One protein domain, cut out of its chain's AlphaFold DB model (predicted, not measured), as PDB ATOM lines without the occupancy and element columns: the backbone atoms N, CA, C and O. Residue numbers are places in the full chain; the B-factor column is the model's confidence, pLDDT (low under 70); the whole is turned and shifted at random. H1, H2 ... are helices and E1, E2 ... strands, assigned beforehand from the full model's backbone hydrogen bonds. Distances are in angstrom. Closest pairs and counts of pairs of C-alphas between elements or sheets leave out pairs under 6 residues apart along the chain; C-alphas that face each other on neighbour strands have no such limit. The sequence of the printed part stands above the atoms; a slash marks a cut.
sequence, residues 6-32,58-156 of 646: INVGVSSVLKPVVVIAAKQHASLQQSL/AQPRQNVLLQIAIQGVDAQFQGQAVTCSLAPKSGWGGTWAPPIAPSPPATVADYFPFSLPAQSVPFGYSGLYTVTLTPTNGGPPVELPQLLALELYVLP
ATOM      1  N   ILE A   6      -8.939  22.465 -37.255       58.34
ATOM      2  CA  ILE A   6     -10.090  23.076 -37.920       58.34
ATOM      3  C   ILE A   6      -9.903  22.950 -39.432       58.34
ATOM      4  O   ILE A   6      -8.919  23.447 -39.979       58.34
ATOM      5  N   ASN A   7     -10.862  22.312 -40.096       63.75
ATOM      6  CA  ASN A   7     -10.965  22.220 -41.551       63.75
ATOM      7  C   ASN A   7     -12.245  22.932 -41.999       63.75
ATOM      8  O   ASN A   7     -13.240  22.919 -41.285       63.75
ATOM      9  N   VAL A   8     -12.259  23.549 -43.177       55.75
ATOM     10  CA  VAL A   8     -13.451  24.242 -43.691       55.75
ATOM     11  C   VAL A   8     -13.860  23.612 -45.013       55.75
ATOM     12  O   VAL A   8     -13.040  23.477 -45.916       55.75
ATOM     13  N   GLY A   9     -15.128  23.229 -45.117       53.28
ATOM     14  CA  GLY A   9     -15.764  22.747 -46.335       53.28
ATOM     15  C   GLY A   9     -17.053  23.515 -46.614       53.28
ATOM     16  O   GLY A   9     -17.632  24.148 -45.737       53.28
ATOM     17  N   VAL A  10     -17.532  23.470 -47.851       52.28
ATOM     18  CA  VAL A  10     -18.855  23.991 -48.212       52.28
ATOM     19  C   VAL A  10     -19.593  22.892 -48.949       52.28
ATOM     20  O   VAL A  10     -19.055  22.281 -49.869       52.28
ATOM     21  N   SER A  11     -20.835  22.650 -48.544       47.69
ATOM     22  CA  SER A  11     -21.738  21.723 -49.217       47.69
ATOM     23  C   SER A  11     -22.995  22.499 -49.590       47.69
ATOM     24  O   SER A  11     -23.660  23.023 -48.704       47.69
ATOM     25  N   SER A  12     -23.355  22.594 -50.866       44.03
ATOM     26  CA  SER A  12     -24.655  23.157 -51.254       44.03
ATOM     27  C   SER A  12     -25.561  22.043 -51.766       44.03
ATOM     28  O   SER A  12     -25.118  21.169 -52.510       44.03
ATOM     29  N   VAL A  13     -26.826  22.048 -51.335       37.75
ATOM     30  CA  VAL A  13     -27.845  21.122 -51.858       37.75
ATOM     31  C   VAL A  13     -28.388  21.642 -53.200       37.75
ATOM     32  O   VAL A  13     -28.747  20.835 -54.051       37.75
ATOM     33  N   LEU A  14     -28.345  22.963 -53.441       39.78
ATOM     34  CA  LEU A  14     -28.622  23.647 -54.717       39.78
ATOM     35  C   LEU A  14     -27.744  24.916 -54.824       39.78
ATOM     36  O   LEU A  14     -27.397  25.491 -53.795       39.78
ATOM     37  N   LYS A  15     -27.325  25.292 -56.046       49.22
ATOM     38  CA  LYS A  15     -25.971  25.803 -56.377       49.22
ATOM     39  C   LYS A  15     -25.850  27.329 -56.615       49.22
ATOM     40  O   LYS A  15     -26.044  27.774 -57.748       49.22
ATOM     41  N   PRO A  16     -25.459  28.130 -55.608       45.72
ATOM     42  CA  PRO A  16     -24.773  29.410 -55.805       45.72
ATOM     43  C   PRO A  16     -23.264  29.198 -56.001       45.72
ATOM     44  O   PRO A  16     -22.708  28.204 -55.522       45.72
ATOM     45  N   VAL A  17     -22.580  30.134 -56.667       51.28
ATOM     46  CA  VAL A  17     -21.114  30.072 -56.800       51.28
ATOM     47  C   VAL A  17     -20.477  30.544 -55.496       51.28
ATOM     48  O   VAL A  17     -20.696  31.676 -55.061       51.28
ATOM     49  N   VAL A  18     -19.693  29.662 -54.873       55.22
ATOM     50  CA  VAL A  18     -18.998  29.924 -53.611       55.22
ATOM     51  C   VAL A  18     -17.492  29.877 -53.837       55.22
ATOM     52  O   VAL A  18     -16.966  28.869 -54.304       55.22
ATOM     53  N   VAL A  19     -16.798  30.958 -53.481       55.69
ATOM     54  CA  VAL A  19     -15.330  31.045 -53.538       55.69
ATOM     55  C   VAL A  19     -14.787  31.093 -52.115       55.69
ATOM     56  O   VAL A  19     -15.203  31.943 -51.329       55.69
ATOM     57  N   ILE A  20     -13.872  30.179 -51.780       56.06
ATOM     58  CA  ILE A  20     -13.298  30.042 -50.435       56.06
ATOM     59  C   ILE A  20     -11.780  30.169 -50.516       56.06
ATOM     60  O   ILE A  20     -11.137  29.441 -51.269       56.06
ATOM     61  N   ALA A  21     -11.212  31.021 -49.670       50.53
ATOM     62  CA  ALA A  21      -9.797  31.018 -49.334       50.53
ATOM     63  C   ALA A  21      -9.659  30.859 -47.811       50.53
ATOM     64  O   ALA A  21      -9.818  31.805 -47.045       50.53
ATOM     65  N   ALA A  22      -9.383  29.642 -47.343       44.62
ATOM     66  CA  ALA A  22      -9.054  29.392 -45.940       44.62
ATOM     67  C   ALA A  22      -7.528  29.274 -45.798       44.62
ATOM     68  O   ALA A  22      -6.903  28.470 -46.487       44.62
ATOM     69  N   LYS A  23      -6.916  30.067 -44.909       47.78
ATOM     70  CA  LYS A  23      -5.486  29.963 -44.551       47.78
ATOM     71  C   LYS A  23      -5.371  29.763 -43.035       47.78
ATOM     72  O   LYS A  23      -6.074  30.418 -42.279       47.78
ATOM     73  N   GLN A  24      -4.492  28.884 -42.551       45.50
ATOM     74  CA  GLN A  24      -4.196  28.828 -41.112       45.50
ATOM     75  C   GLN A  24      -3.409  30.085 -40.686       45.50
ATOM     76  O   GLN A  24      -2.603  30.611 -41.452       45.50
ATOM     77  N   HIS A  25      -3.668  30.578 -39.468       40.09
ATOM     78  CA  HIS A  25      -3.390  31.931 -38.942       40.09
ATOM     79  C   HIS A  25      -1.947  32.489 -39.079       40.09
ATOM     80  O   HIS A  25      -1.726  33.664 -38.798       40.09
ATOM     81  N   ALA A  26      -0.950  31.732 -39.539       35.97
ATOM     82  CA  ALA A  26       0.434  32.213 -39.603       35.97
ATOM     83  C   ALA A  26       0.709  33.279 -40.691       35.97
ATOM     84  O   ALA A  26       1.692  34.002 -40.572       35.97
ATOM     85  N   SER A  27      -0.129  33.422 -41.730       37.66
ATOM     86  CA  SER A  27       0.233  34.205 -42.934       37.66
ATOM     87  C   SER A  27      -0.669  35.404 -43.273       37.66
ATOM     88  O   SER A  27      -0.444  36.064 -44.290       37.66
ATOM     89  N   LEU A  28      -1.709  35.711 -42.485       37.12
ATOM     90  CA  LEU A  28      -2.715  36.699 -42.915       37.12
ATOM     91  C   LEU A  28      -2.212  38.152 -42.913       37.12
ATOM     92  O   LEU A  28      -2.688  38.956 -43.711       37.12
ATOM     93  N   GLN A  29      -1.218  38.478 -42.077       33.03
ATOM     94  CA  GLN A  29      -0.640  39.827 -42.026       33.03
ATOM     95  C   GLN A  29       0.148  40.205 -43.292       33.03
ATOM     96  O   GLN A  29       0.265  41.390 -43.583       33.03
ATOM     97  N   GLN A  30       0.626  39.232 -44.079       32.88
ATOM     98  CA  GLN A  30       1.295  39.492 -45.362       32.88
ATOM     99  C   GLN A  30       0.326  39.544 -46.559       32.88
ATOM    100  O   GLN A  30       0.601  40.240 -47.531       32.88
ATOM    101  N   SER A  31      -0.835  38.877 -46.496       35.97
ATOM    102  CA  SER A  31      -1.745  38.725 -47.656       35.97
ATOM    103  C   SER A  31      -2.624  39.951 -47.957       35.97
ATOM    104  O   SER A  31      -3.202  40.063 -49.039       35.97
ATOM    105  N   LEU A  32      -2.712  40.902 -47.021       35.75
ATOM    106  CA  LEU A  32      -3.313  42.215 -47.289       35.75
ATOM    107  C   LEU A  32      -2.404  43.097 -48.172       35.75
ATOM    108  O   LEU A  32      -2.849  44.142 -48.638       35.75
ATOM    109  N   ALA A  58     -27.288  26.921 -61.162       27.27
ATOM    110  CA  ALA A  58     -28.708  27.269 -60.899       27.27
ATOM    111  C   ALA A  58     -29.465  26.811 -59.618       27.27
ATOM    112  O   ALA A  58     -29.808  25.645 -59.452       27.27
ATOM    113  N   GLN A  59     -29.857  27.784 -58.771       35.00
ATOM    114  CA  GLN A  59     -31.226  28.319 -58.519       35.00
ATOM    115  C   GLN A  59     -31.113  29.475 -57.491       35.00
ATOM    116  O   GLN A  59     -30.388  29.326 -56.506       35.00
ATOM    117  N   PRO A  60     -31.793  30.623 -57.670       42.25
ATOM    118  CA  PRO A  60     -31.689  31.746 -56.745       42.25
ATOM    119  C   PRO A  60     -32.545  31.473 -55.500       42.25
ATOM    120  O   PRO A  60     -33.674  31.005 -55.626       42.25
ATOM    121  N   ARG A  61     -32.056  31.867 -54.316       53.97
ATOM    122  CA  ARG A  61     -32.796  31.941 -53.029       53.97
ATOM    123  C   ARG A  61     -32.727  30.740 -52.073       53.97
ATOM    124  O   ARG A  61     -33.634  30.574 -51.261       53.97
ATOM    125  N   GLN A  62     -31.669  29.932 -52.094       61.59
ATOM    126  CA  GLN A  62     -31.421  28.981 -50.997       61.59
ATOM    127  C   GLN A  62     -30.248  29.407 -50.123       61.59
ATOM    128  O   GLN A  62     -29.293  30.017 -50.598       61.59
ATOM    129  N   ASN A  63     -30.354  29.099 -48.830       70.56
ATOM    130  CA  ASN A  63     -29.275  29.335 -47.883       70.56
ATOM    131  C   ASN A  63     -28.046  28.508 -48.279       70.56
ATOM    132  O   ASN A  63     -28.168  27.344 -48.669       70.56
ATOM    133  N   VAL A  64     -26.859  29.096 -48.143       74.19
ATOM    134  CA  VAL A  64     -25.593  28.382 -48.353       74.19
ATOM    135  C   VAL A  64     -25.214  27.676 -47.064       74.19
ATOM    136  O   VAL A  64     -25.214  28.299 -46.005       74.19
ATOM    137  N   LEU A  65     -24.866  26.391 -47.141       76.94
ATOM    138  CA  LEU A  65     -24.384  25.650 -45.981       76.94
ATOM    139  C   LEU A  65     -22.850  25.630 -45.958       76.94
ATOM    140  O   LEU A  65     -22.197  24.927 -46.734       76.94
ATOM    141  N   LEU A  66     -22.274  26.404 -45.043       80.50
ATOM    142  CA  LEU A  66     -20.858  26.353 -44.693       80.50
ATOM    143  C   LEU A  66     -20.652  25.242 -43.661       80.50
ATOM    144  O   LEU A  66     -21.303  25.244 -42.626       80.50
ATOM    145  N   GLN A  67     -19.758  24.295 -43.911       81.19
ATOM    146  CA  GLN A  67     -19.449  23.219 -42.973       81.19
ATOM    147  C   GLN A  67     -18.064  23.439 -42.370       81.19
ATOM    148  O   GLN A  67     -17.057  23.428 -43.075       81.19
ATOM    149  N   ILE A  68     -17.985  23.613 -41.056       79.56
ATOM    150  CA  ILE A  68     -16.696  23.729 -40.368       79.56
ATOM    151  C   ILE A  68     -16.424  22.432 -39.652       79.56
ATOM    152  O   ILE A  68     -17.161  22.061 -38.744       79.56
ATOM    153  N   ALA A  69     -15.353  21.768 -40.060       81.69
ATOM    154  CA  ALA A  69     -14.878  20.594 -39.386       81.69
ATOM    155  C   ALA A  69     -13.972  20.929 -38.198       81.69
ATOM    156  O   ALA A  69     -13.012  21.679 -38.356       81.69
ATOM    157  N   ILE A  70     -14.251  20.365 -37.024       80.62
ATOM    158  CA  ILE A  70     -13.458  20.541 -35.801       80.62
ATOM    159  C   ILE A  70     -13.179  19.159 -35.219       80.62
ATOM    160  O   ILE A  70     -14.063  18.518 -34.659       80.62
ATOM    161  N   GLN A  71     -11.933  18.710 -35.334       82.50
ATOM    162  CA  GLN A  71     -11.513  17.412 -34.810       82.50
ATOM    163  C   GLN A  71     -11.273  17.469 -33.299       82.50
ATOM    164  O   GLN A  71     -10.741  18.457 -32.789       82.50
ATOM    165  N   GLY A  72     -11.614  16.387 -32.591       78.44
ATOM    166  CA  GLY A  72     -11.365  16.233 -31.148       78.44
ATOM    167  C   GLY A  72     -12.500  16.713 -30.236       78.44
ATOM    168  O   GLY A  72     -12.331  16.732 -29.017       78.44
ATOM    169  N   VAL A  73     -13.660  17.067 -30.801       82.62
ATOM    170  CA  VAL A  73     -14.852  17.487 -30.045       82.62
ATOM    171  C   VAL A  73     -15.359  16.367 -29.137       82.62
ATOM    172  O   VAL A  73     -15.561  16.592 -27.946       82.62
ATOM    173  N   ASP A  74     -15.502  15.147 -29.658       81.00
ATOM    174  CA  ASP A  74     -16.026  14.021 -28.878       81.00
ATOM    175  C   ASP A  74     -15.130  13.671 -27.676       81.00
ATOM    176  O   ASP A  74     -15.615  13.462 -26.569       81.00
ATOM    177  N   ALA A  75     -13.806  13.733 -27.845       82.12
ATOM    178  CA  ALA A  75     -12.861  13.513 -26.749       82.12
ATOM    179  C   ALA A  75     -13.006  14.550 -25.617       82.12
ATOM    180  O   ALA A  75     -12.774  14.230 -24.450       82.12
ATOM    181  N   GLN A  76     -13.389  15.786 -25.949       82.00
ATOM    182  CA  GLN A  76     -13.587  16.864 -24.981       82.00
ATOM    183  C   GLN A  76     -14.954  16.787 -24.289       82.00
ATOM    184  O   GLN A  76     -15.048  17.076 -23.096       82.00
ATOM    185  N   PHE A  77     -16.007  16.434 -25.030       84.81
ATOM    186  CA  PHE A  77     -17.397  16.528 -24.571       84.81
ATOM    187  C   PHE A  77     -18.070  15.168 -24.319       84.81
ATOM    188  O   PHE A  77     -19.214  15.142 -23.878       84.81
ATOM    189  N   GLN A  78     -17.368  14.049 -24.522       86.50
ATOM    190  CA  GLN A  78     -17.795  12.682 -24.185       86.50
ATOM    191  C   GLN A  78     -19.183  12.323 -24.749       86.50
ATOM    192  O   GLN A  78     -20.077  11.908 -24.009       86.50
ATOM    193  N   GLY A  79     -19.395  12.537 -26.049       82.62
ATOM    194  CA  GLY A  79     -20.672  12.285 -26.727       82.62
ATOM    195  C   GLY A  79     -21.795  13.285 -26.428       82.62
ATOM    196  O   GLY A  79     -22.929  13.075 -26.865       82.62
ATOM    197  N   GLN A  80     -21.532  14.367 -25.684       85.12
ATOM    198  CA  GLN A  80     -22.521  15.426 -25.472       85.12
ATOM    199  C   GLN A  80     -22.723  16.256 -26.742       85.12
ATOM    200  O   GLN A  80     -21.767  16.668 -27.396       85.12
ATOM    201  N   ALA A  81     -23.985  16.580 -27.042       88.31
ATOM    202  CA  ALA A  81     -24.300  17.506 -28.119       88.31
ATOM    203  C   ALA A  81     -23.781  18.914 -27.827       88.31
ATOM    204  O   ALA A  81     -24.062  19.486 -26.767       88.31
ATOM    205  N   VAL A  82     -23.092  19.484 -28.812       89.25
ATOM    206  CA  VAL A  82     -22.529  20.833 -28.778       89.25
ATOM    207  C   VAL A  82     -23.019  21.657 -29.965       89.25
ATOM    208  O   VAL A  82     -23.250  21.133 -31.053       89.25
ATOM    209  N   THR A  83     -23.163  22.964 -29.768       90.75
ATOM    210  CA  THR A  83     -23.305  23.946 -30.852       90.75
ATOM    211  C   THR A  83     -21.980  24.661 -31.061       90.75
ATOM    212  O   THR A  83     -21.312  25.006 -30.085       90.75
ATOM    213  N   CYS A  84     -21.626  24.953 -32.307       89.25
ATOM    214  CA  CYS A  84     -20.489  25.807 -32.640       89.25
ATOM    215  C   CYS A  84     -20.973  27.203 -33.054       89.25
ATOM    216  O   CYS A  84     -21.859  27.319 -33.906       89.25
ATOM    217  N   SER A  85     -20.369  28.256 -32.506       90.38
ATOM    218  CA  SER A  85     -20.584  29.649 -32.914       90.38
ATOM    219  C   SER A  85     -19.290  30.286 -33.413       90.38
ATOM    220  O   SER A  85     -18.211  29.992 -32.895       90.38
ATOM    221  N   LEU A  86     -19.416  31.187 -34.388       87.19
ATOM    222  CA  LEU A  86     -18.307  31.960 -34.942       87.19
ATOM    223  C   LEU A  86     -18.546  33.434 -34.643       87.19
ATOM    224  O   LEU A  86     -19.508  34.031 -35.133       87.19
ATOM    225  N   ALA A  87     -17.658  34.018 -33.851       87.94
ATOM    226  CA  ALA A  87     -17.699  35.433 -33.523       87.94
ATOM    227  C   ALA A  87     -16.507  36.148 -34.175       87.94
ATOM    228  O   ALA A  87     -15.386  35.648 -34.079       87.94
ATOM    229  N   PRO A  88     -16.699  37.309 -34.814       86.25
ATOM    230  CA  PRO A  88     -15.591  38.105 -35.330       86.25
ATOM    231  C   PRO A  88     -14.662  38.509 -34.185       86.25
ATOM    232  O   PRO A  88     -15.125  38.968 -33.137       86.25
ATOM    233  N   LYS A  89     -13.348  38.378 -34.371       82.81
ATOM    234  CA  LYS A  89     -12.386  38.823 -33.361       82.81
ATOM    235  C   LYS A  89     -12.425  40.349 -33.254       82.81
ATOM    236  O   LYS A  89     -12.185  41.059 -34.230       82.81
ATOM    237  N   SER A  90     -12.675  40.865 -32.051       69.12
ATOM    238  CA  SER A  90     -12.709  42.307 -31.781       69.12
ATOM    239  C   SER A  90     -11.436  43.009 -32.277       69.12
ATOM    240  O   SER A  90     -10.324  42.549 -32.007       69.12
ATOM    241  N   GLY A  91     -11.602  44.132 -32.982       62.41
ATOM    242  CA  GLY A  91     -10.497  44.918 -33.544       62.41
ATOM    243  C   GLY A  91      -9.992  44.448 -34.914       62.41
ATOM    244  O   GLY A  91      -9.126  45.106 -35.481       62.41
ATOM    245  N   TRP A  92     -10.538  43.361 -35.473       53.38
ATOM    246  CA  TRP A  92     -10.192  42.862 -36.807       53.38
ATOM    247  C   TRP A  92     -11.401  42.890 -37.743       53.38
ATOM    248  O   TRP A  92     -12.318  42.092 -37.598       53.38
ATOM    249  N   GLY A  93     -11.384  43.800 -38.724       52.03
ATOM    250  CA  GLY A  93     -12.257  43.720 -39.899       52.03
ATOM    251  C   GLY A  93     -13.762  43.699 -39.617       52.03
ATOM    252  O   GLY A  93     -14.489  43.092 -40.391       52.03
ATOM    253  N   GLY A  94     -14.245  44.341 -38.544       55.69
ATOM    254  CA  GLY A  94     -15.650  44.254 -38.106       55.69
ATOM    255  C   GLY A  94     -16.698  44.593 -39.179       55.69
ATOM    256  O   GLY A  94     -17.848  44.182 -39.061       55.69
ATOM    257  N   THR A  95     -16.302  45.292 -40.244       64.75
ATOM    258  CA  THR A  95     -17.150  45.609 -41.399       64.75
ATOM    259  C   THR A  95     -17.270  44.474 -42.425       64.75
ATOM    260  O   THR A  95     -18.272  44.398 -43.129       64.75
ATOM    261  N   TRP A  96     -16.276  43.585 -42.509       73.81
ATOM    262  CA  TRP A  96     -16.213  42.470 -43.467       73.81
ATOM    263  C   TRP A  96     -16.300  41.096 -42.808       73.81
ATOM    264  O   TRP A  96     -16.455  40.095 -43.499       73.81
ATOM    265  N   ALA A  97     -16.240  41.036 -41.480       72.69
ATOM    266  CA  ALA A  97     -16.473  39.836 -40.703       72.69
ATOM    267  C   ALA A  97     -17.771  39.979 -39.896       72.69
ATOM    268  O   ALA A  97     -17.706  40.249 -38.699       72.69
ATOM    269  N   PRO A  98     -18.964  39.883 -40.513       73.50
ATOM    270  CA  PRO A  98     -20.200  39.894 -39.745       73.50
ATOM    271  C   PRO A  98     -20.343  38.594 -38.929       73.50
ATOM    272  O   PRO A  98     -19.823  37.550 -39.330       73.50
ATOM    273  N   PRO A  99     -21.058  38.623 -37.786       77.38
ATOM    274  CA  PRO A  99     -21.348  37.416 -37.021       77.38
ATOM    275  C   PRO A  99     -22.067  36.373 -37.876       77.38
ATOM    276  O   PRO A  99     -22.968  36.706 -38.650       77.38
ATOM    277  N   ILE A 100     -21.701  35.103 -37.703       80.56
ATOM    278  CA  ILE A 100     -22.389  33.982 -38.344       80.56
ATOM    279  C   ILE A 100     -23.270  33.321 -37.285       80.56
ATOM    280  O   ILE A 100     -22.814  33.039 -36.174       80.56
ATOM    281  N   ALA A 101     -24.542  33.101 -37.622       81.69
ATOM    282  CA  ALA A 101     -25.492  32.462 -36.719       81.69
ATOM    283  C   ALA A 101     -24.952  31.098 -36.242       81.69
ATOM    284  O   ALA A 101     -24.351  30.386 -37.048       81.69
ATOM    285  N   PRO A 102     -25.150  30.718 -34.966       82.69
ATOM    286  CA  PRO A 102     -24.663  29.442 -34.458       82.69
ATOM    287  C   PRO A 102     -25.163  28.253 -35.282       82.69
ATOM    288  O   PRO A 102     -26.299  28.237 -35.759       82.69
ATOM    289  N   SER A 103     -24.308  27.244 -35.414       85.00
ATOM    290  CA  SER A 103     -24.684  25.965 -36.015       85.00
ATOM    291  C   SER A 103     -25.758  25.245 -35.184       85.00
ATOM    292  O   SER A 103     -25.797  25.399 -33.956       85.00
ATOM    293  N   PRO A 104     -26.621  24.428 -35.818       83.75
ATOM    294  CA  PRO A 104     -27.466  23.477 -35.108       83.75
ATOM    295  C   PRO A 104     -26.640  22.553 -34.197       83.75
ATOM    296  O   PRO A 104     -25.488  22.253 -34.520       83.75
ATOM    297  N   PRO A 105     -27.219  22.056 -33.088       81.19
ATOM    298  CA  PRO A 105     -26.542  21.102 -32.220       81.19
ATOM    299  C   PRO A 105     -26.088  19.836 -32.948       81.19
ATOM    300  O   PRO A 105     -26.845  19.271 -33.740       81.19
ATOM    301  N   ALA A 106     -24.899  19.342 -32.610       78.31
ATOM    302  CA  ALA A 106     -24.364  18.087 -33.122       78.31
ATOM    303  C   ALA A 106     -23.738  17.238 -32.003       78.31
ATOM    304  O   ALA A 106     -23.005  17.753 -31.163       78.31
ATOM    305  N   THR A 107     -24.043  15.936 -31.988       63.72
ATOM    306  CA  THR A 107     -23.668  14.968 -30.933       63.72
ATOM    307  C   THR A 107     -22.266  14.382 -31.086       63.72
ATOM    308  O   THR A 107     -21.608  14.126 -30.088       63.72
ATOM    309  N   VAL A 108     -21.822  14.144 -32.322       61.22
ATOM    310  CA  VAL A 108     -20.534  13.483 -32.642       61.22
ATOM    311  C   VAL A 108     -19.909  14.092 -33.901       61.22
ATOM    312  O   VAL A 108     -19.005  13.525 -34.507       61.22
ATOM    313  N   ALA A 109     -20.448  15.208 -34.394       59.16
ATOM    314  CA  ALA A 109     -20.045  15.674 -35.702       59.16
ATOM    315  C   ALA A 109     -18.680  16.350 -35.600       59.16
ATOM    316  O   ALA A 109     -18.548  17.430 -35.030       59.16
ATOM    317  N   ASP A 110     -17.706  15.757 -36.286       68.38
ATOM    318  CA  ASP A 110     -16.521  16.473 -36.735       68.38
ATOM    319  C   ASP A 110     -16.898  17.673 -37.609       68.38
ATOM    320  O   ASP A 110     -15.985  18.390 -37.949       68.38
ATOM    321  N   TYR A 111     -18.173  17.899 -37.979       79.06
ATOM    322  CA  TYR A 111     -18.659  18.940 -38.889       79.06
ATOM    323  C   TYR A 111     -19.836  19.736 -38.309       79.06
ATOM    324  O   TYR A 111     -20.881  19.184 -37.970       79.06
ATOM    325  N   PHE A 112     -19.709  21.058 -38.311       83.19
ATOM    326  CA  PHE A 112     -20.726  22.007 -37.874       83.19
ATOM    327  C   PHE A 112     -21.307  22.752 -39.077       83.19
ATOM    328  O   PHE A 112     -20.573  23.494 -39.736       83.19
ATOM    329  N   PRO A 113     -22.601  22.566 -39.395       82.62
ATOM    330  CA  PRO A 113     -23.239  23.266 -40.499       82.62
ATOM    331  C   PRO A 113     -23.687  24.671 -40.076       82.62
ATOM    332  O   PRO A 113     -24.415  24.848 -39.105       82.62
ATOM    333  N   PHE A 114     -23.298  25.676 -40.847       82.44
ATOM    334  CA  PHE A 114     -23.672  27.076 -40.711       82.44
ATOM    335  C   PHE A 114     -24.516  27.475 -41.916       82.44
ATOM    336  O   PHE A 114     -24.068  27.389 -43.058       82.44
ATOM    337  N   SER A 115     -25.747  27.910 -41.660       82.44
ATOM    338  CA  SER A 115     -26.649  28.395 -42.702       82.44
ATOM    339  C   SER A 115     -26.398  29.881 -42.941       82.44
ATOM    340  O   SER A 115     -26.744  30.713 -42.104       82.44
ATOM    341  N   LEU A 116     -25.832  30.221 -44.092       82.06
ATOM    342  CA  LEU A 116     -25.679  31.598 -44.547       82.06
ATOM    343  C   LEU A 116     -26.952  32.025 -45.284       82.06
ATOM    344  O   LEU A 116     -27.479  31.238 -46.078       82.06
ATOM    345  N   PRO A 117     -27.464  33.239 -45.033       77.56
ATOM    346  CA  PRO A 117     -28.720  33.684 -45.618       77.56
ATOM    347  C   PRO A 117     -28.610  33.761 -47.140       77.56
ATOM    348  O   PRO A 117     -27.607  34.232 -47.678       77.56
ATOM    349  N   ALA A 118     -29.661  33.335 -47.834       77.19
ATOM    350  CA  ALA A 118     -29.796  33.629 -49.250       77.19
ATOM    351  C   ALA A 118     -29.918  35.145 -49.460       77.19
ATOM    352  O   ALA A 118     -30.730  35.798 -48.802       77.19
ATOM    353  N   GLN A 119     -29.147  35.700 -50.393       83.50
ATOM    354  CA  GLN A 119     -29.231  37.110 -50.772       83.50
ATOM    355  C   GLN A 119     -29.411  37.246 -52.283       83.50
ATOM    356  O   GLN A 119     -28.996  36.380 -53.051       83.50
ATOM    357  N   SER A 120     -30.045  38.340 -52.701       87.00
ATOM    358  CA  SER A 120     -30.187  38.738 -54.109       87.00
ATOM    359  C   SER A 120     -28.966  39.474 -54.660       87.00
ATOM    360  O   SER A 120     -28.945  39.800 -55.842       87.00
ATOM    361  N   VAL A 121     -27.964  39.735 -53.821       92.06
ATOM    362  CA  VAL A 121     -26.726  40.435 -54.177       92.06
ATOM    363  C   VAL A 121     -25.509  39.627 -53.730       92.06
ATOM    364  O   VAL A 121     -25.634  38.795 -52.828       92.06
ATOM    365  N   PRO A 122     -24.329  39.852 -54.333       92.62
ATOM    366  CA  PRO A 122     -23.080  39.299 -53.832       92.62
ATOM    367  C   PRO A 122     -22.796  39.746 -52.400       92.62
ATOM    368  O   PRO A 122     -22.933  40.924 -52.071       92.62
ATOM    369  N   PHE A 123     -22.323  38.822 -51.570       90.12
ATOM    370  CA  PHE A 123     -21.842  39.120 -50.222       90.12
ATOM    371  C   PHE A 123     -20.652  38.233 -49.860       90.12
ATOM    372  O   PHE A 123     -20.402  37.203 -50.490       90.12
ATOM    373  N   GLY A 124     -19.894  38.637 -48.846       87.25
ATOM    374  CA  GLY A 124     -18.717  37.908 -48.408       87.25
ATOM    375  C   GLY A 124     -18.413  38.070 -46.927       87.25
ATOM    376  O   GLY A 124     -18.936  38.945 -46.247       87.25
ATOM    377  N   TYR A 125     -17.548  37.192 -46.440       85.25
ATOM    378  CA  TYR A 125     -16.991  37.203 -45.098       85.25
ATOM    379  C   TYR A 125     -15.477  37.213 -45.248       85.25
ATOM    380  O   TYR A 125     -14.932  36.352 -45.932       85.25
ATOM    381  N   SER A 126     -14.795  38.162 -44.623       84.00
ATOM    382  CA  SER A 126     -13.339  38.252 -44.619       84.00
ATOM    383  C   SER A 126     -12.856  38.712 -43.251       84.00
ATOM    384  O   SER A 126     -13.138  39.833 -42.823       84.00
ATOM    385  N   GLY A 127     -12.148  37.836 -42.537       83.31
ATOM    386  CA  GLY A 127     -11.547  38.183 -41.254       83.31
ATOM    387  C   GLY A 127     -11.170  36.994 -40.382       83.31
ATOM    388  O   GLY A 127     -11.148  35.842 -40.815       83.31
ATOM    389  N   LEU A 128     -10.842  37.308 -39.127       83.81
ATOM    390  CA  LEU A 128     -10.510  36.333 -38.095       83.81
ATOM    391  C   LEU A 128     -11.717  36.100 -37.190       83.81
ATOM    392  O   LEU A 128     -12.316  37.055 -36.694       83.81
ATOM    393  N   TYR A 129     -12.015  34.835 -36.929       84.88
ATOM    394  CA  TYR A 129     -13.128  34.398 -36.105       84.88
ATOM    395  C   TYR A 129     -12.628  33.615 -34.898       84.88
ATOM    396  O   TYR A 129     -11.781  32.726 -35.006       84.88
ATOM    397  N   THR A 130     -13.199  33.944 -33.749       88.56
ATOM    398  CA  THR A 130     -13.178  33.103 -32.563       88.56
ATOM    399  C   THR A 130     -14.199  31.986 -32.743       88.56
ATOM    400  O   THR A 130     -15.334  32.229 -33.164       88.56
ATOM    401  N   VAL A 131     -13.789  30.761 -32.417       88.31
ATOM    402  CA  VAL A 131     -14.639  29.572 -32.473       88.31
ATOM    403  C   VAL A 131     -14.994  29.163 -31.051       88.31
ATOM    404  O   VAL A 131     -14.105  28.904 -30.240       88.31
ATOM    405  N   THR A 132     -16.287  29.087 -30.748       91.69
ATOM    406  CA  THR A 132     -16.779  28.699 -29.420       91.69
ATOM    407  C   THR A 132     -17.690  27.489 -29.538       91.69
ATOM    408  O   THR A 132     -18.622  27.479 -30.342       91.69
ATOM    409  N   LEU A 133     -17.430  26.476 -28.714       91.25
ATOM    410  CA  LEU A 133     -18.258  25.283 -28.570       91.25
ATOM    411  C   LEU A 133     -19.094  25.412 -27.298       91.25
ATOM    412  O   LEU A 133     -18.555  25.664 -26.224       91.25
ATOM    413  N   THR A 134     -20.411  25.268 -27.398       92.06
ATOM    414  CA  THR A 134     -21.329  25.358 -26.251       92.06
ATOM    415  C   THR A 134     -22.071  24.036 -26.063       92.06
ATOM    416  O   THR A 134     -22.797  23.622 -26.971       92.06
ATOM    417  N   PRO A 135     -21.910  23.360 -24.912       91.00
ATOM    418  CA  PRO A 135     -22.698  22.182 -24.564       91.00
ATOM    419  C   PRO A 135     -24.193  22.496 -24.488       91.00
ATOM    420  O   PRO A 135     -24.616  23.450 -23.837       91.00
ATOM    421  N   THR A 136     -25.018  21.650 -25.095       88.56
ATOM    422  CA  THR A 136     -26.486  21.803 -25.068       88.56
ATOM    423  C   THR A 136     -27.115  21.537 -23.700       88.56
ATOM    424  O   THR A 136     -28.243  21.951 -23.451       88.56
ATOM    425  N   ASN A 137     -26.394  20.876 -22.793       88.88
ATOM    426  CA  ASN A 137     -26.841  20.584 -21.428       88.88
ATOM    427  C   ASN A 137     -26.657  21.761 -20.448       88.88
ATOM    428  O   ASN A 137     -26.874  21.586 -19.250       88.88
ATOM    429  N   GLY A 138     -26.242  22.938 -20.929       86.62
ATOM    430  CA  GLY A 138     -26.013  24.124 -20.098       86.62
ATOM    431  C   GLY A 138     -24.631  24.188 -19.440       86.62
ATOM    432  O   GLY A 138     -24.416  25.030 -18.570       86.62
ATOM    433  N   GLY A 139     -23.693  23.321 -19.837       89.00
ATOM    434  CA  GLY A 139     -22.285  23.444 -19.457       89.00
ATOM    435  C   GLY A 139     -21.642  24.750 -19.961       89.00
ATOM    436  O   GLY A 139     -22.156  25.380 -20.889       89.00
ATOM    437  N   PRO A 140     -20.511  25.178 -19.369       90.88
ATOM    438  CA  PRO A 140     -19.843  26.408 -19.775       90.88
ATOM    439  C   PRO A 140     -19.335  26.318 -21.229       90.88
ATOM    440  O   PRO A 140     -18.823  25.266 -21.628       90.88
ATOM    441  N   PRO A 141     -19.426  27.406 -22.019       91.94
ATOM    442  CA  PRO A 141     -18.828  27.460 -23.348       91.94
ATOM    443  C   PRO A 141     -17.305  27.293 -23.301       91.94
ATOM    444  O   PRO A 141     -16.638  27.805 -22.401       91.94
ATOM    445  N   VAL A 142     -16.750  26.620 -24.307       90.81
ATOM    446  CA  VAL A 142     -15.310  26.446 -24.508       90.81
ATOM    447  C   VAL A 142     -14.894  27.217 -25.751       90.81
ATOM    448  O   VAL A 142     -15.293  26.888 -26.868       90.81
ATOM    449  N   GLU A 143     -14.080  28.247 -25.561       90.62
ATOM    450  CA  GLU A 143     -13.428  28.957 -26.657       90.62
ATOM    451  C   GLU A 143     -12.200  28.173 -27.132       90.62
ATOM    452  O   GLU A 143     -11.353  27.769 -26.327       90.62
ATOM    453  N   LEU A 144     -12.100  27.935 -28.440       85.94
ATOM    454  CA  LEU A 144     -10.924  27.300 -29.015       85.94
ATOM    455  C   LEU A 144      -9.769  28.309 -29.079       85.94
ATOM    456  O   LEU A 144      -9.966  29.444 -29.507       85.94
ATOM    457  N   PRO A 145      -8.535  27.903 -28.732       81.19
ATOM    458  CA  PRO A 145      -7.386  28.810 -28.729       81.19
ATOM    459  C   PRO A 145      -6.944  29.238 -30.138       81.19
ATOM    460  O   PRO A 145      -6.177  30.187 -30.290       81.19
ATOM    461  N   GLN A 146      -7.378  28.514 -31.173       80.44
ATOM    462  CA  GLN A 146      -7.046  28.795 -32.566       80.44
ATOM    463  C   GLN A 146      -8.084  29.733 -33.176       80.44
ATOM    464  O   GLN A 146      -9.285  29.480 -33.103       80.44
ATOM    465  N   LEU A 147      -7.604  30.783 -33.837       82.56
ATOM    466  CA  LEU A 147      -8.451  31.662 -34.633       82.56
ATOM    467  C   LEU A 147      -8.666  31.064 -36.016       82.56
ATOM    468  O   LEU A 147      -7.714  30.631 -36.671       82.56
ATOM    469  N   LEU A 148      -9.910  31.109 -36.473       80.50
ATOM    470  CA  LEU A 148     -10.269  30.736 -37.828       80.50
ATOM    471  C   LEU A 148     -10.164  31.962 -38.731       80.50
ATOM    472  O   LEU A 148     -10.943  32.902 -38.604       80.50
ATOM    473  N   ALA A 149      -9.222  31.951 -39.666       80.31
ATOM    474  CA  ALA A 149      -9.240  32.904 -40.761       80.31
ATOM    475  C   ALA A 149     -10.185  32.413 -41.858       80.31
ATOM    476  O   ALA A 149      -9.982  31.338 -42.427       80.31
ATOM    477  N   LEU A 150     -11.206  33.212 -42.144       78.81
ATOM    478  CA  LEU A 150     -12.226  32.906 -43.132       78.81
ATOM    479  C   LEU A 150     -12.245  34.005 -44.187       78.81
ATOM    480  O   LEU A 150     -12.438  35.174 -43.854       78.81
ATOM    481  N   GLU A 151     -12.089  33.608 -45.446       83.19
ATOM    482  CA  GLU A 151     -12.394  34.435 -46.605       83.19
ATOM    483  C   GLU A 151     -13.335  33.655 -47.536       83.19
ATOM    484  O   GLU A 151     -12.984  32.600 -48.068       83.19
ATOM    485  N   LEU A 152     -14.566  34.144 -47.658       83.75
ATOM    486  CA  LEU A 152     -15.692  33.473 -48.300       83.75
ATOM    487  C   LEU A 152     -16.500  34.485 -49.107       83.75
ATOM    488  O   LEU A 152     -16.853  35.537 -48.583       83.75
ATOM    489  N   TYR A 153     -16.869  34.131 -50.334       86.50
ATOM    490  CA  TYR A 153     -17.739  34.939 -51.189       86.50
ATOM    491  C   TYR A 153     -18.881  34.092 -51.732       86.50
ATOM    492  O   TYR A 153     -18.659  32.962 -52.172       86.50
ATOM    493  N   VAL A 154     -20.087  34.649 -51.714       86.94
ATOM    494  CA  VAL A 154     -21.307  34.028 -52.232       86.94
ATOM    495  C   VAL A 154     -21.869  34.916 -53.333       86.94
ATOM    496  O   VAL A 154     -22.153  36.093 -53.103       86.94
ATOM    497  N   LEU A 155     -22.025  34.347 -54.528       89.19
ATOM    498  CA  LEU A 155     -22.534  35.043 -55.707       89.19
ATOM    499  C   LEU A 155     -23.943  34.524 -56.053       89.19
ATOM    500  O   LEU A 155     -24.123  33.306 -56.159       89.19
ATOM    501  N   PRO A 156     -24.947  35.407 -56.230       85.44
ATOM    502  CA  PRO A 156     -26.345  35.017 -56.433       85.44
ATOM    503  C   PRO A 156     -26.662  34.603 -57.879       85.44
ATOM    504  O   PRO A 156     -27.784  34.184 -58.167       85.44
TER     505      PRO A 156
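What this domain is: This is residues 6 to 32 and 58 to 156 of the 646 residues of an uncharacterized protein of Ustilaginoidea virens (UniProt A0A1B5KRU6). Two small, strongly twisted antiparallel sheets lie partly face to face as a loosely formed sandwich, with E2, E7, E6 and E4 on one side and E1, E3 and E5 on the other; the long strand E6 bends sharply and joins E7 to E4 in the larger sheet. The two short helices lie far out from the core: H1 near E7, just before the cut in the printed part, and H2 at the turn between E3 and E4. The printed part has 126 residues, with two named helices and seven named strands in the order E1, E2, H1, E3, H2, E4, E5, E6, E7. The sheets run E2 - E7 - E6 - E4 and E1 - E3 - E5, and the class is mostly strand. The whole is compact, with a radius of gyration of the C-alphas of 14.8 A, and only just flat, spanning 41 by 36 by 20 A.

Where its parts are: Begin in the larger sheet with its longest strand: find C-alpha 123 at (-21.842, 39.120, -50.222), where E6 starts, and trace residues 123 to 135 over 30.8 A, with a bend of 86 degrees at residue 127. E7, residues 148 to 155, covers 22.1 A and ends with C-alpha 155 at (-22.534, 35.043, -55.707). E2 is residues 17 to 22, and E4, residues 82 to 88, is 19.7 A long. In the smaller sheet look for E3, residues 64 to 71, 22.4 A long, between E1, residues 6 to 11, which begins with C-alpha 6 at (-10.090, 23.076, -37.920), and E5, residues 111 to 116. H1 is residues 28 to 31, 5.2 A long, and H2 is residues 73 to 77, 6.1 A long.

How they stand to each other: Start at E6, whose pairing is staggered: residues 123 to 129 pair with E7 and residues 129 to 135 with E4. E6 and E7 form a hairpin, antiparallel at 130 degrees, and you will find N 125 and O 152 at 2.8 A. Beyond the bend, E4 is antiparallel to E6 at 141 degrees, with N 85 and O 132 at 2.9 A. E2, an edge strand like E4, is antiparallel to E7 at 165 degrees, with N 19 and O 153 at 3.0 A. From edge to edge the strands' lines turn by 96 degrees. In the other sheet the inner strand E3 is antiparallel to E1 at 152 degrees, with N 7 and O 69 at 2.8 A, and to E5 at 155 degrees, with N 66 and O 114 at 2.9 A. The parts of the two sheets that face each other are 7.8 A centre to centre, with best planes 41 degrees apart. Between them, the closest C-alphas of E4 and E5 are those of Cys 84 and Phe 112, 6.5 A apart. H2 only grazes the larger sheet, with its residues 73 to 77, while H1 is not on either sheet. H2 has every O i to N i+4 pair within hydrogen-bond range; H1 is too short for such a pair, and its one O i to N i+3 pair is within range.

The domain as a whole: The C-alphas farthest apart are those of Ala 58 and Gly 139, at 42.1 A. Residues 33 to 57 are not printed, and C-alphas 32 and 58 stand 32.5 A apart across this cut. The long links are residues 89 to 110, from E4 to E5, and residues 136 to 147, from E6 to E7; within the latter, residues 142 to 143 pair antiparallel with residues 132 to 133 of E6. The mean pLDDT of the printed part is 72.5, and it is under 70 in residues 6 to 32, 58 to 62, 90 to 95 and 107 to 110.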